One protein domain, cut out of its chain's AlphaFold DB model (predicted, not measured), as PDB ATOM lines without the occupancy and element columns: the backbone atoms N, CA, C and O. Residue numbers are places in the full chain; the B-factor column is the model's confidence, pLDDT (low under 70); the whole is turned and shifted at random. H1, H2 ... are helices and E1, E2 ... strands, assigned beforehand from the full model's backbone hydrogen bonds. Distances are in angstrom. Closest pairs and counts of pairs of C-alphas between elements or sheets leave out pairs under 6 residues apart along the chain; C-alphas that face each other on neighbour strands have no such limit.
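AT A GLANCE: This is residues 10 to 119 of the 122 residues of the protein "Rieske domain protein" of Mycobacterium xenopi 4042 (UniProt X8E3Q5). With little regular structure, a small antiparallel sheet, E1-E2-E3, sits in the middle, with H1 towards one end and loops with E4 and H2 at the other. You read 110 residues with named elements H1 E1 E2 E3 E4 H2, mixed in class, holding only 36. The whole is loose, radius of gyration of the C-alphas 16.4 A, spanning 52 by 36 by 20 A.

IN THESE COORDINATES: Find C-alpha 44 at (166.859, 4.230, 11.683); E1, residues 44 to 50, runs 19.9 A from there. E2 is residues 53 to 59, 19.8 A; E3, 65 to 69; H1, 15 to 24, 14.1 A; E4, 104 to 106; H2, 115 to 118, ending at (155.415, -8.239, 29.552).

HOW THE PARTS SIT: E1 to E3 form a meander, antiparallel neighbours in turn: look for hairpins E1-E2, N 48 to O 55 2.8 A, and E2-E3, N 56 to O 68 2.8 A. E4 pairs with no named strand; residues 97 to 98 pair antiparallel with it. Asn 104 and Leu 118, the closest C-alphas of E4 and H2, are 6.4 A apart. H1 and H2 are not on the sheet; in H1 every O i to N i+4 pair is within hydrogen-bond range, and H2 is too short for one.

THE WHOLE: The farthest C-alphas, Gln 10 and Glu 111, are 53.5 A apart. Links H1-E1 and E3-E4 are long; the printed part has no cut, and no printed residue is under 70 in pLDDT.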
ATOM      1  N   GLN A  10     202.375 -12.070  23.616       95.25
ATOM      2  CA  GLN A  10     201.319 -13.003  24.006       95.25
ATOM      3  C   GLN A  10     199.945 -12.335  24.023       95.25
ATOM      4  O   GLN A  10     198.973 -12.966  23.639       95.25
ATOM      5  N   ARG A  11     199.865 -11.041  24.364       93.81
ATOM      6  CA  ARG A  11     198.591 -10.305  24.397       93.81
ATOM      7  C   ARG A  11     197.839 -10.294  23.065       93.81
ATOM      8  O   ARG A  11     196.648 -10.041  23.062       93.81
ATOM      9  N   TYR A  12     198.517 -10.565  21.951       94.50
ATOM     10  CA  TYR A  12     197.910 -10.578  20.619       94.50
ATOM     11  C   TYR A  12     197.413 -11.961  20.169       94.50
ATOM     12  O   TYR A  12     196.799 -12.048  19.110       94.50
ATOM     13  N   TYR A  13     197.720 -13.045  20.893       95.88
ATOM     14  CA  TYR A  13     197.377 -14.407  20.452       95.88
ATOM     15  C   TYR A  13     197.044 -15.403  21.570       95.88
ATOM     16  O   TYR A  13     196.612 -16.512  21.267       95.88
ATOM     17  N   ASP A  14     197.290 -15.066  22.835       98.19
ATOM     18  CA  ASP A  14     197.036 -15.942  23.977       98.19
ATOM     19  C   ASP A  14     195.526 -15.996  24.287       98.19
ATOM     20  O   ASP A  14     194.945 -14.959  24.630       98.19
ATOM     21  N   PRO A  15     194.880 -17.175  24.196       97.94
ATOM     22  CA  PRO A  15     193.458 -17.318  24.491       97.94
ATOM     23  C   PRO A  15     193.086 -16.928  25.925       97.94
ATOM     24  O   PRO A  15     191.985 -16.427  26.146       97.94
ATOM     25  N   GLU A  16     193.985 -17.119  26.898       98.12
ATOM     26  CA  GLU A  16     193.720 -16.736  28.290       98.12
ATOM     27  C   GLU A  16     193.682 -15.211  28.441       98.12
ATOM     28  O   GLU A  16     192.850 -14.673  29.171       98.12
ATOM     29  N   PHE A  17     194.532 -14.494  27.701       97.56
ATOM     30  CA  PHE A  17     194.512 -13.035  27.700       97.56
ATOM     31  C   PHE A  17     193.263 -12.486  26.997       97.56
ATOM     32  O   PHE A  17     192.625 -11.578  27.526       97.56
ATOM     33  N   TYR A  18     192.858 -13.079  25.869       96.94
ATOM     34  CA  TYR A  18     191.598 -12.730  25.201       96.94
ATOM     35  C   TYR A  18     190.377 -12.939  26.114       96.94
ATOM     36  O   TYR A  18     189.472 -12.104  26.142       96.94
ATOM     37  N   ALA A  19     190.353 -14.021  26.902       97.31
ATOM     38  CA  ALA A  19     189.278 -14.266  27.865       97.31
ATOM     39  C   ALA A  19     189.201 -13.158  28.931       97.31
ATOM     40  O   ALA A  19     188.111 -12.684  29.250       97.31
ATOM     41  N   LEU A  20     190.353 -12.672  29.413       97.19
ATOM     42  CA  LEU A  20     190.404 -11.523  30.322       97.19
ATOM     43  C   LEU A  20     189.887 -10.239  29.660       97.19
ATOM     44  O   LEU A  20     189.174  -9.475  30.305       97.19
ATOM     45  N   GLU A  21     190.207  -9.981  28.390       97.06
ATOM     46  CA  GLU A  21     189.674  -8.813  27.672       97.06
ATOM     47  C   GLU A  21     188.153  -8.901  27.492       97.06
ATOM     48  O   GLU A  21     187.443  -7.914  27.703       97.06
ATOM     49  N   THR A  22     187.659 -10.095  27.159       96.88
ATOM     50  CA  THR A  22     186.231 -10.418  27.016       96.88
ATOM     51  C   THR A  22     185.461 -10.163  28.317       96.88
ATOM     52  O   THR A  22     184.355  -9.639  28.278       96.88
ATOM     53  N   GLU A  23     186.047 -10.460  29.481       96.06
ATOM     54  CA  GLU A  23     185.383 -10.292  30.784       96.06
ATOM     55  C   GLU A  23     185.562  -8.888  31.401       96.06
ATOM     56  O   GLU A  23     184.655  -8.331  32.041       96.06
ATOM     57  N   LEU A  24     186.759  -8.311  31.265       97.00
ATOM     58  CA  LEU A  24     187.196  -7.169  32.074       97.00
ATOM     59  C   LEU A  24     187.379  -5.874  31.284       97.00
ATOM     60  O   LEU A  24     187.434  -4.813  31.906       97.00
ATOM     61  N   LEU A  25     187.468  -5.930  29.954       96.62
ATOM     62  CA  LEU A  25     187.711  -4.748  29.129       96.62
ATOM     63  C   LEU A  25     186.499  -4.408  28.269       96.62
ATOM     64  O   LEU A  25     185.842  -3.399  28.516       96.62
ATOM     65  N   TRP A  26     186.197  -5.240  27.274       96.38
ATOM     66  CA  TRP A  26     185.248  -4.906  26.210       96.38
ATOM     67  C   TRP A  26     183.840  -4.539  26.717       96.38
ATOM     68  O   TRP A  26     183.338  -3.500  26.282       96.38
ATOM     69  N   PRO A  27     183.246  -5.252  27.700       93.25
ATOM     70  CA  PRO A  27     181.929  -4.899  28.246       93.25
ATOM     71  C   PRO A  27     181.953  -3.710  29.219       93.25
ATOM     72  O   PRO A  27     180.909  -3.272  29.700       93.25
ATOM     73  N   ARG A  28     183.142  -3.219  29.590       95.56
ATOM     74  CA  ARG A  28     183.346  -2.261  30.692       95.56
ATOM     75  C   ARG A  28     183.916  -0.921  30.234       95.56
ATOM     76  O   ARG A  28     184.224  -0.074  31.072       95.56
ATOM     77  N   VAL A  29     184.049  -0.717  28.927       97.31
ATOM     78  CA  VAL A  29     184.536   0.533  28.334       97.31
ATOM     79  C   VAL A  29     183.551   1.066  27.301       97.31
ATOM     80  O   VAL A  29     182.760   0.323  26.725       97.31
ATOM     81  N   TRP A  30     183.599   2.377  27.068       97.25
ATOM     82  CA  TRP A  30     182.793   3.013  26.031       97.25
ATOM     83  C   TRP A  30     183.224   2.538  24.642       97.25
ATOM     84  O   TRP A  30     184.394   2.652  24.282       97.25
ATOM     85  N   GLN A  31     182.255   2.057  23.864       96.25
ATOM     86  CA  GLN A  31     182.441   1.616  22.484       96.25
ATOM     87  C   GLN A  31     181.850   2.635  21.508       96.25
ATOM     88  O   GLN A  31     180.775   3.190  21.745       96.25
ATOM     89  N   MET A  32     182.529   2.860  20.384       96.50
ATOM     90  CA  MET A  32     182.008   3.695  19.301       96.50
ATOM     91  C   MET A  32     181.090   2.856  18.401       96.50
ATOM     92  O   MET A  32     181.549   2.275  17.423       96.50
ATOM     93  N   ALA A  33     179.807   2.769  18.760       96.88
ATOM     94  CA  ALA A  33     178.864   1.858  18.104       96.88
ATOM     95  C   ALA A  33     178.358   2.344  16.732       96.88
ATOM     96  O   ALA A  33     178.211   1.542  15.816       96.88
ATOM     97  N   CYS A  34     178.075   3.642  16.586       97.12
ATOM     98  CA  CYS A  34     177.613   4.240  15.330       97.12
ATOM     99  C   CYS A  34     177.786   5.763  15.346       97.12
ATOM    100  O   CYS A  34     178.016   6.370  16.399       97.12
ATOM    101  N   ARG A  35     177.604   6.407  14.191       97.69
ATOM    102  CA  ARG A  35     177.502   7.872  14.090       97.69
ATOM    103  C   ARG A  35     176.059   8.338  13.886       97.69
ATOM    104  O   ARG A  35     175.234   7.619  13.335       97.69
ATOM    105  N   LEU A  36     175.745   9.581  14.260       97.50
ATOM    106  CA  LEU A  36     174.393  10.134  14.068       97.50
ATOM    107  C   LEU A  36     173.996  10.262  12.589       97.50
ATOM    108  O   LEU A  36     172.805  10.250  12.281       97.50
ATOM    109  N   GLU A  37     174.966  10.375  11.682       97.75
ATOM    110  CA  GLU A  37     174.735  10.416  10.236       97.75
ATOM    111  C   GLU A  37     174.328   9.055   9.651       97.75
ATOM    112  O   GLU A  37     173.739   9.014   8.574       97.75
ATOM    113  N   GLU A  38     174.602   7.956  10.360       98.00
ATOM    114  CA  GLU A  38     174.167   6.604   9.982       98.00
ATOM    115  C   GLU A  38     172.704   6.348  10.379       98.00
ATOM    116  O   GLU A  38     172.038   5.516   9.768       98.00
ATOM    117  N   ILE A  39     172.185   7.104  11.356       98.44
ATOM    118  CA  ILE A  39     170.802   7.023  11.856       98.44
ATOM    119  C   ILE A  39     170.093   8.393  11.844       98.44
ATOM    120  O   ILE A  39     169.672   8.898  12.895       98.44
ATOM    121  N   PRO A  40     169.971   9.057  10.678       98.06
ATOM    122  CA  PRO A  40     169.521  10.444  10.600       98.06
ATOM    123  C   PRO A  40     168.046  10.640  10.976       98.06
ATOM    124  O   PRO A  40     167.674  11.750  11.370       98.06
ATOM    125  N   LYS A  41     167.196   9.612  10.846       98.44
ATOM    126  CA  LYS A  41     165.746   9.709  11.054       98.44
ATOM    127  C   LYS A  41     165.260   8.763  12.154       98.44
ATOM    128  O   LYS A  41     165.859   7.715  12.379       98.44
ATOM    129  N   PRO A  42     164.140   9.091  12.819       98.44
ATOM    130  CA  PRO A  42     163.481   8.170  13.739       98.44
ATOM    131  C   PRO A  42     163.184   6.819  13.083       98.44
ATOM    132  O   PRO A  42     162.640   6.775  11.978       98.44
ATOM    133  N   GLY A  43     163.515   5.734  13.778       98.38
ATOM    134  CA  GLY A  43     163.380   4.362  13.293       98.38
ATOM    135  C   GLY A  43     164.617   3.820  12.583       98.38
ATOM    136  O   GLY A  43     164.706   2.602  12.417       98.38
ATOM    137  N   ASP A  44     165.569   4.678  12.203       98.69
ATOM    138  CA  ASP A  44     166.859   4.230  11.683       98.69
ATOM    139  C   ASP A  44     167.658   3.556  12.803       98.69
ATOM    140  O   ASP A  44     167.685   4.035  13.945       98.69
ATOM    141  N   PHE A  45     168.289   2.433  12.476       98.75
ATOM    142  CA  PHE A  45     169.080   1.648  13.406       98.75
ATOM    143  C   PHE A  45     170.340   1.073  12.753       98.75
ATOM    144  O   PHE A  45     170.377   0.803  11.548       98.75
ATOM    145  N   VAL A  46     171.344   0.842  13.594       98.62
ATOM    146  CA  VAL A  46     172.577   0.118  13.276       98.62
ATOM    147  C   VAL A  46     172.657  -1.124  14.155       98.62
ATOM    148  O   VAL A  46     172.319  -1.074  15.341       98.62
ATOM    149  N   GLU A  47     173.089  -2.236  13.568       98.44
ATOM    150  CA  GLU A  47     173.558  -3.392  14.326       98.44
ATOM    151  C   GLU A  47     175.046  -3.205  14.645       98.44
ATOM    152  O   GLU A  47     175.878  -3.084  13.747       98.44
ATOM    153  N   TYR A  48     175.368  -3.178  15.935       98.12
ATOM    154  CA  TYR A  48     176.732  -3.168  16.442       98.12
ATOM    155  C   TYR A  48     177.031  -4.515  17.096       98.12
ATOM    156  O   TYR A  48     176.311  -4.934  18.004       98.12
ATOM    157  N   GLU A  49     178.087  -5.185  16.646       97.31
ATOM    158  CA  GLU A  49     178.528  -6.466  17.195       97.31
ATOM    159  C   GLU A  49     179.847  -6.287  17.947       97.31
ATOM    160  O   GLU A  49     180.789  -5.660  17.455       97.31
ATOM    161  N   ILE A  50     179.910  -6.846  19.151       95.88
ATOM    162  CA  ILE A  50     181.115  -6.895  19.970       95.88
ATOM    163  C   ILE A  50     181.173  -8.251  20.661       95.88
ATOM    164  O   ILE A  50     180.234  -8.640  21.348       95.88
ATOM    165  N   LEU A  51     182.287  -8.965  20.479       95.56
ATOM    166  CA  LEU A  51     182.447 -10.337  20.969       95.56
ATOM    167  C   LEU A  51     181.313 -11.239  20.441       95.56
ATOM    168  O   LEU A  51     181.168 -11.387  19.230       95.56
ATOM    169  N   ASP A  52     180.533 -11.843  21.332       93.62
ATOM    170  CA  ASP A  52     179.361 -12.669  21.047       93.62
ATOM    171  C   ASP A  52     178.027 -11.917  21.221       93.62
ATOM    172  O   ASP A  52     176.954 -12.511  21.096       93.62
ATOM    173  N   GLU A  53     178.072 -10.606  21.469       95.69
ATOM    174  CA  GLU A  53     176.890  -9.770  21.644       95.69
ATOM    175  C   GLU A  53     176.542  -8.982  20.374       95.69
ATOM    176  O   GLU A  53     177.398  -8.397  19.709       95.69
ATOM    177  N   SER A  54     175.242  -8.908  20.075       97.81
ATOM    178  CA  SER A  54     174.675  -8.013  19.061       97.81
ATOM    179  C   SER A  54     173.793  -6.972  19.743       97.81
ATOM    180  O   SER A  54     172.928  -7.303  20.560       97.81
ATOM    181  N   ILE A  55     174.015  -5.704  19.407       98.06
ATOM    182  CA  ILE A  55     173.357  -4.534  19.981       98.06
ATOM    183  C   ILE A  55     172.668  -3.760  18.857       98.06
ATOM    184  O   ILE A  55     173.294  -3.385  17.869       98.06
ATOM    185  N   SER A  56     171.376  -3.476  19.009       98.12
ATOM    186  CA  SER A  56     170.651  -2.583  18.104       98.12
ATOM    187  C   SER A  56     170.667  -1.166  18.668       98.12
ATOM    188  O   SER A  56     170.099  -0.917  19.734       98.12
ATOM    189  N   VAL A  57     171.311  -0.243  17.955       98.50
ATOM    190  CA  VAL A  57     171.325   1.189  18.276       98.50
ATOM    191  C   VAL A  57     170.311   1.892  17.385       98.50
ATOM    192  O   VAL A  57     170.455   1.869  16.168       98.50
ATOM    193  N   VAL A  58     169.282   2.506  17.968       98.50
ATOM    194  CA  VAL A  58     168.121   3.052  17.248       98.50
ATOM    195  C   VAL A  58     167.854   4.515  17.597       98.50
ATOM    196  O   VAL A  58     167.890   4.922  18.761       98.50
ATOM    197  N   ARG A  59     167.536   5.316  16.575       98.62
ATOM    198  CA  ARG A  59     167.058   6.698  16.706       98.62
ATOM    199  C   ARG A  59     165.568   6.696  17.044       98.62
ATOM    200  O   ARG A  59     164.752   6.213  16.262       98.62
ATOM    201  N   LEU A  60     165.189   7.253  18.190       98.00
ATOM    202  CA  LEU A  60     163.784   7.342  18.611       98.00
ATOM    203  C   LEU A  60     163.111   8.598  18.057       98.00
ATOM    204  O   LEU A  60     161.966   8.550  17.618       98.00
ATOM    205  N   ASP A  61     163.830   9.716  18.090       97.00
ATOM    206  CA  ASP A  61     163.381  11.039  17.662       97.00
ATOM    207  C   ASP A  61     164.599  11.902  17.265       97.00
ATOM    208  O   ASP A  61     165.700  11.386  17.082       97.00
ATOM    209  N   SER A  62     164.442  13.216  17.096       93.88
ATOM    210  CA  SER A  62     165.544  14.095  16.676       93.88
ATOM    211  C   SER A  62     166.698  14.197  17.680       93.88
ATOM    212  O   SER A  62     167.804  14.528  17.252       93.88
ATOM    213  N   GLN A  63     166.485  13.892  18.961       95.44
ATOM    214  CA  GLN A  63     167.467  14.063  20.040       95.44
ATOM    215  C   GLN A  63     167.784  12.764  20.788       95.44
ATOM    216  O   GLN A  63     168.807  12.685  21.465       95.44
ATOM    217  N   THR A  64     166.941  11.743  20.655       97.75
ATOM    218  CA  THR A  64     167.042  10.524  21.454       97.75
ATOM    219  C   THR A  64     167.551   9.348  20.627       97.75
ATOM    220  O   THR A  64     166.963   8.976  19.608       97.75
ATOM    221  N   VAL A  65     168.613   8.711  21.121       98.12
ATOM    222  CA  VAL A  65     169.130   7.418  20.651       98.12
ATOM    223  C   VAL A  65     169.109   6.446  21.825       98.12
ATOM    224  O   VAL A  65     169.408   6.834  22.955       98.12
ATOM    225  N   ARG A  66     168.740   5.188  21.578       97.75
ATOM    226  CA  ARG A  66     168.830   4.108  22.570       97.75
ATOM    227  C   ARG A  66     169.528   2.898  21.974       97.75
ATOM    228  O   ARG A  66     169.497   2.698  20.766       97.75
ATOM    229  N   ALA A  67     170.128   2.096  22.843       97.56
ATOM    230  CA  ALA A  67     170.744   0.828  22.494       97.56
ATOM    231  C   ALA A  67     170.076  -0.296  23.290       97.56
ATOM    232  O   ALA A  67     169.778  -0.124  24.473       97.56
ATOM    233  N   TYR A  68     169.853  -1.435  22.643       97.06
ATOM    234  CA  TYR A  68     169.303  -2.634  23.270       97.06
ATOM    235  C   TYR A  68     170.107  -3.849  22.836       97.06
ATOM    236  O   TYR A  68     170.541  -3.909  21.685       97.06
ATOM    237  N   HIS A  69     170.220  -4.859  23.699       96.75
ATOM    238  CA  HIS A  69     170.615  -6.182  23.227       96.75
ATOM    239  C   HIS A  69     169.638  -6.624  22.133       96.75
ATOM    240  O   HIS A  69     168.420  -6.637  22.332       96.75
ATOM    241  N   ASN A  70     170.172  -6.983  20.971       97.94
ATOM    242  CA  ASN A  70     169.427  -7.482  19.825       97.94
ATOM    243  C   ASN A  70     169.063  -8.957  20.049       97.94
ATOM    244  O   ASN A  70     169.437  -9.841  19.287       97.94
ATOM    245  N   ALA A  71     168.362  -9.223  21.149       97.06
ATOM    246  CA  ALA A  71     167.994 -10.551  21.600       97.06
ATOM    247  C   ALA A  71     166.559 -10.524  22.128       97.06
ATOM    248  O   ALA A  71     166.217  -9.829  23.086       97.06
ATOM    249  N   CYS A  72     165.694 -11.308  21.495       95.81
ATOM    250  CA  CYS A  72     164.305 -11.459  21.897       95.81
ATOM    251  C   CYS A  72     164.202 -11.966  23.344       95.81
ATOM    252  O   CYS A  72     164.688 -13.053  23.654       95.81
ATOM    253  N   ARG A  73     163.456 -11.268  24.212       91.38
ATOM    254  CA  ARG A  73     163.239 -11.697  25.612       91.38
ATOM    255  C   ARG A  73     162.526 -13.049  25.765       91.38
ATOM    256  O   ARG A  73     162.519 -13.600  26.858       91.38
ATOM    257  N   HIS A  74     161.933 -13.595  24.700       94.31
ATOM    258  CA  HIS A  74     161.322 -14.925  24.732       94.31
ATOM    259  C   HIS A  74     162.369 -16.045  24.731       94.31
ATOM    260  O   HIS A  74     162.360 -16.895  25.615       94.31
ATOM    261  N   ARG A  75     163.221 -16.093  23.698       95.00
ATOM    262  CA  ARG A  75     164.168 -17.203  23.455       95.00
ATOM    263  C   ARG A  75     165.508 -16.748  22.872       95.00
ATOM    264  O   ARG A  75     166.180 -17.529  22.215       95.00
ATOM    265  N   GLY A  76     165.865 -15.481  23.052       95.25
ATOM    266  CA  GLY A  76     167.181 -14.941  22.704       95.25
ATOM    267  C   GLY A  76     167.475 -14.791  21.213       95.25
ATOM    268  O   GLY A  76     168.570 -14.369  20.873       95.25
ATOM    269  N   VAL A  77     166.537 -15.109  20.312       97.19
ATOM    270  CA  VAL A  77     166.784 -14.955  18.870       97.19
ATOM    271  C   VAL A  77     167.035 -13.494  18.502       97.19
ATOM    272  O   VAL A  77     166.391 -12.591  19.051       97.19
ATOM    273  N   LYS A  78     167.934 -13.288  17.540       97.38
ATOM    274  CA  LYS A  78     168.242 -11.978  16.976       97.38
ATOM    275  C   LYS A  78     166.987 -11.367  16.330       97.38
ATOM    276  O   LYS A  78     166.207 -12.081  15.696       97.38
ATOM    277  N   ILE A  79     166.736 -10.075  16.559       97.94
ATOM    278  CA  ILE A  79     165.509  -9.392  16.100       97.94
ATOM    279  C   ILE A  79     165.737  -8.696  14.753       97.94
ATOM    280  O   ILE A  79     164.843  -8.683  13.906       97.94
ATOM    281  N   VAL A  80     166.922  -8.123  14.551       97.56
ATOM    282  CA  VAL A  80     167.337  -7.467  13.303       97.56
ATOM    283  C   VAL A  80     168.715  -7.940  12.869       97.56
ATOM    284  O   VAL A  80     169.505  -8.348  13.706       97.56
ATOM    285  N   GLU A  81     169.011  -7.852  11.578       96.81
ATOM    286  CA  GLU A  81     170.343  -8.105  11.024       96.81
ATOM    287  C   GLU A  81     170.743  -6.919  10.142       96.81
ATOM    288  O   GLU A  81     169.928  -6.418   9.358       96.81
ATOM    289  N   GLY A  82     171.988  -6.473  10.279       96.94
ATOM    290  CA  GLY A  82     172.543  -5.315   9.596       96.94
ATOM    291  C   GLY A  82     171.895  -3.993  10.008       96.94
ATOM    292  O   GLY A  82     171.348  -3.836  11.097       96.94
ATOM    293  N   ASN A  83     171.955  -3.021   9.101       98.19
ATOM    294  CA  ASN A  83     171.464  -1.664   9.329       98.19
ATOM    295  C   ASN A  83     170.163  -1.434   8.562       98.19
ATOM    296  O   ASN A  83     169.933  -2.021   7.499       98.19
ATOM    297  N   GLY A  84     169.315  -0.533   9.047       98.25
ATOM    298  CA  GLY A  84     168.093  -0.213   8.326       98.25
ATOM    299  C   GLY A  84     167.184   0.760   9.045       98.25
ATOM    300  O   GLY A  84     167.609   1.527   9.896       98.25
ATOM    301  N   SER A  85     165.904   0.716   8.678       98.38
ATOM    302  CA  SER A  85     164.861   1.543   9.278       98.38
ATOM    303  C   SER A  85     163.607   0.715   9.548       98.38
ATOM    304  O   SER A  85     163.218  -0.145   8.740       98.38
ATOM    305  N   ARG A  86     162.983   0.932  10.707       97.56
ATOM    306  CA  ARG A  86     161.779   0.223  11.162       97.56
ATOM    307  C   ARG A  86     160.855   1.168  11.925       97.56
ATOM    308  O   ARG A  86     161.294   2.106  12.572       97.56
ATOM    309  N   ARG A  87     159.549   0.886  11.883       96.81
ATOM    310  CA  ARG A  87     158.552   1.540  12.758       96.81
ATOM    311  C   ARG A  87     158.339   0.780  14.069       96.81
ATOM    312  O   ARG A  87     157.939   1.367  15.066       96.81
ATOM    313  N   SER A  88     158.587  -0.522  14.039       97.31
ATOM    314  CA  SER A  88     158.525  -1.444  15.166       97.31
ATOM    315  C   SER A  88     159.444  -2.627  14.883       97.31
ATOM    316  O   SER A  88     159.778  -2.912  13.727       97.31
ATOM    317  N   PHE A  89     159.838  -3.324  15.938       98.06
ATOM    318  CA  PHE A  89     160.652  -4.525  15.849       98.06
ATOM    319  C   PHE A  89     159.776  -5.746  16.085       98.06
ATOM    320  O   PHE A  89     158.993  -5.766  17.029       98.06
ATOM    321  N   VAL A  90     159.888  -6.755  15.226       98.12
ATOM    322  CA  VAL A  90     159.083  -7.980  15.300       98.12
ATOM    323  C   VAL A  90     160.034  -9.160  15.332       98.12
ATOM    324  O   VAL A  90     160.845  -9.327  14.427       98.12
ATOM    325  N   CYS A  91     159.939  -9.976  16.378       98.06
ATOM    326  CA  CYS A  91     160.746 -11.180  16.504       98.06
ATOM    327  C   CYS A  91     160.405 -12.154  15.367       98.06
ATOM    328  O   CYS A  91     159.243 -12.568  15.269       98.06
ATOM    329  N   PRO A  92     161.394 -12.592  14.566       97.62
ATOM    330  CA  PRO A  92     161.152 -13.476  13.427       97.62
ATOM    331  C   PRO A  92     160.712 -14.885  13.844       97.62
ATOM    332  O   PRO A  92     160.203 -15.635  13.020       97.62
ATOM    333  N   PHE A  93     160.895 -15.261  15.115       97.81
ATOM    334  CA  PHE A  93     160.580 -16.607  15.583       97.81
ATOM    335  C   PHE A  93     159.107 -16.768  15.978       97.81
ATOM    336  O   PHE A  93     158.422 -17.647  15.471       97.81
ATOM    337  N   HIS A  94     158.608 -15.922  16.882       97.19
ATOM    338  CA  HIS A  94     157.255 -16.069  17.437       97.19
ATOM    339  C   HIS A  94     156.398 -14.807  17.319       97.19
ATOM    340  O   HIS A  94     155.298 -14.790  17.855       97.19
ATOM    341  N   GLY A  95     156.876 -13.740  16.670       97.50
ATOM    342  CA  GLY A  95     156.068 -12.540  16.430       97.50
ATOM    343  C   GLY A  95     155.815 -11.661  17.658       97.50
ATOM    344  O   GLY A  95     154.867 -10.882  17.661       97.50
ATOM    345  N   TRP A  96     156.635 -11.770  18.708       97.69
ATOM    346  CA  TRP A  96     156.648 -10.778  19.788       97.69
ATOM    347  C   TRP A  96     157.146  -9.441  19.220       97.69
ATOM    348  O   TRP A  96     158.145  -9.424  18.500       97.69
ATOM    349  N   CYS A  97     156.441  -8.349  19.507       97.62
ATOM    350  CA  CYS A  97     156.709  -7.029  18.949       97.62
ATOM    351  C   CYS A  97     157.148  -6.014  20.008       97.62
ATOM    352  O   CYS A  97     156.606  -5.981  21.117       97.62
ATOM    353  N   TRP A  98     158.045  -5.115  19.602       97.06
ATOM    354  CA  TRP A  98     158.510  -3.972  20.383       97.06
ATOM    355  C   TRP A  98     158.342  -2.657  19.627       97.06
ATOM    356  O   TRP A  98     158.439  -2.601  18.396       97.06
ATOM    357  N   GLY A  99     158.096  -1.586  20.375       96.50
ATOM    358  CA  GLY A  99     158.259  -0.218  19.888       96.50
ATOM    359  C   GLY A  99     159.737   0.172  19.794       96.50
ATOM    360  O   GLY A  99     160.613  -0.532  20.293       96.50
ATOM    361  N   LEU A 100     160.032   1.330  19.193       96.88
ATOM    362  CA  LEU A 100     161.409   1.859  19.116       96.88
ATOM    363  C   LEU A 100     162.014   2.159  20.498       96.88
ATOM    364  O   LEU A 100     163.229   2.158  20.687       96.88
ATOM    365  N   ASN A 101     161.154   2.409  21.481       94.75
ATOM    366  CA  ASN A 101     161.524   2.645  22.870       94.75
ATOM    367  C   ASN A 101     161.765   1.356  23.682       94.75
ATOM    368  O   ASN A 101     162.058   1.462  24.871       94.75
ATOM    369  N   GLY A 102     161.681   0.177  23.051       93.62
ATOM    370  CA  GLY A 102     161.941  -1.117  23.684       93.62
ATOM    371  C   GLY A 102     160.749  -1.704  24.443       93.62
ATOM    372  O   GLY A 102     160.842  -2.826  24.939       93.62
ATOM    373  N   ASP A 103     159.616  -0.999  24.506       93.12
ATOM    374  CA  ASP A 103     158.416  -1.508  25.167       93.12
ATOM    375  C   ASP A 103     157.750  -2.596  24.324       93.12
ATOM    376  O   ASP A 103     157.667  -2.495  23.097       93.12
ATOM    377  N   ASN A 104     157.212  -3.618  24.991       94.88
ATOM    378  CA  ASN A 104     156.377  -4.623  24.345       94.88
ATOM    379  C   ASN A 104     155.100  -3.964  23.805       94.88
ATOM    380  O   ASN A 104     154.288  -3.454  24.575       94.88
ATOM    381  N   THR A 105     154.891  -4.017  22.491       96.06
ATOM    382  CA  THR A 105     153.674  -3.489  21.850       96.06
ATOM    383  C   THR A 105     152.658  -4.582  21.561       96.06
ATOM    384  O   THR A 105     151.457  -4.323  21.552       96.06
ATOM    385  N   PHE A 106     153.127  -5.812  21.348       96.81
ATOM    386  CA  PHE A 106     152.273  -6.972  21.141       96.81
ATOM    387  C   PHE A 106     152.997  -8.258  21.539       96.81
ATOM    388  O   PHE A 106     154.148  -8.474  21.162       96.81
ATOM    389  N   VAL A 107     152.304  -9.121  22.282       97.31
ATOM    390  CA  VAL A 107     152.789 -10.447  22.679       97.31
ATOM    391  C   VAL A 107     151.699 -11.461  22.354       97.31
ATOM    392  O   VAL A 107     150.612 -11.375  22.932       97.31
ATOM    393  N   PRO A 108     151.941 -12.421  21.448       96.19
ATOM    394  CA  PRO A 108     150.998 -13.507  21.226       96.19
ATOM    395  C   PRO A 108     150.725 -14.260  22.526       96.19
ATOM    396  O   PRO A 108     151.664 -14.667  23.211       96.19
ATOM    397  N   ARG A 109     149.441 -14.465  22.845       95.38
ATOM    398  CA  ARG A 109     148.995 -15.148  24.070       95.38
ATOM    399  C   ARG A 109     149.616 -14.559  25.343       95.38
ATOM    400  O   ARG A 109     150.105 -15.300  26.191       95.38
ATOM    401  N   ALA A 110     149.644 -13.231  25.462       95.50
ATOM    402  CA  ALA A 110     150.254 -12.517  26.586       95.50
ATOM    403  C   ALA A 110     149.854 -13.083  27.964       95.50
ATOM    404  O   ALA A 110     150.682 -13.133  28.868       95.50
ATOM    405  N   GLU A 111     148.623 -13.580  28.101       96.25
ATOM    406  CA  GLU A 111     148.064 -14.171  29.317       96.25
ATOM    407  C   GLU A 111     148.842 -15.374  29.878       96.25
ATOM    408  O   GLU A 111     148.670 -15.712  31.047       96.25
ATOM    409  N   VAL A 112     149.703 -16.023  29.081       95.56
ATOM    410  CA  VAL A 112     150.527 -17.156  29.546       95.56
ATOM    411  C   VAL A 112     151.878 -16.728  30.126       95.56
ATOM    412  O   VAL A 112     152.619 -17.569  30.634       95.56
ATOM    413  N   PHE A 113     152.222 -15.440  30.052       94.25
ATOM    414  CA  PHE A 113     153.497 -14.911  30.528       94.25
ATOM    415  C   PHE A 113     153.325 -14.127  31.830       94.25
ATOM    416  O   PHE A 113     152.373 -13.376  32.015       94.25
ATOM    417  N   ALA A 114     154.300 -14.262  32.731       92.44
ATOM    418  CA  ALA A 114     154.366 -13.439  33.932       92.44
ATOM    419  C   ALA A 114     154.563 -11.949  33.590       92.44
ATOM    420  O   ALA A 114     155.278 -11.608  32.646       92.44
ATOM    421  N   GLU A 115     154.010 -11.060  34.416       91.19
ATOM    422  CA  GLU A 115     154.000  -9.608  34.171       91.19
ATOM    423  C   GLU A 115     155.399  -9.011  33.926       91.19
ATOM    424  O   GLU A 115     155.567  -8.160  33.060       91.19
ATOM    425  N   HIS A 116     156.438  -9.496  34.613       88.38
ATOM    426  CA  HIS A 116     157.814  -9.007  34.432       88.38
ATOM    427  C   HIS A 116     158.407  -9.313  33.038       88.38
ATOM    428  O   HIS A 116     159.372  -8.671  32.601       88.38
ATOM    429  N   ASN A 117     157.835 -10.278  32.312       87.94
ATOM    430  CA  ASN A 117     158.177 -10.540  30.915       87.94
ATOM    431  C   ASN A 117     157.468  -9.555  29.979       87.94
ATOM    432  O   ASN A 117     158.046  -9.127  28.979       87.94
ATOM    433  N   LEU A 118     156.245  -9.155  30.331       91.12
ATOM    434  CA  LEU A 118     155.415  -8.239  29.552       91.12
ATOM    435  C   LEU A 118     155.774  -6.764  29.779       91.12
ATOM    436  O   LEU A 118     155.645  -5.965  28.855       91.12
ATOM    437  N   ARG A 119     156.264  -6.407  30.967       86.69
ATOM    438  CA  ARG A 119     156.689  -5.049  31.328       86.69
ATOM    439  C   ARG A 119     158.076  -5.084  31.968       86.69
ATOM    440  O   ARG A 119     158.181  -5.123  33.198       86.69
TER     441      ARG A 119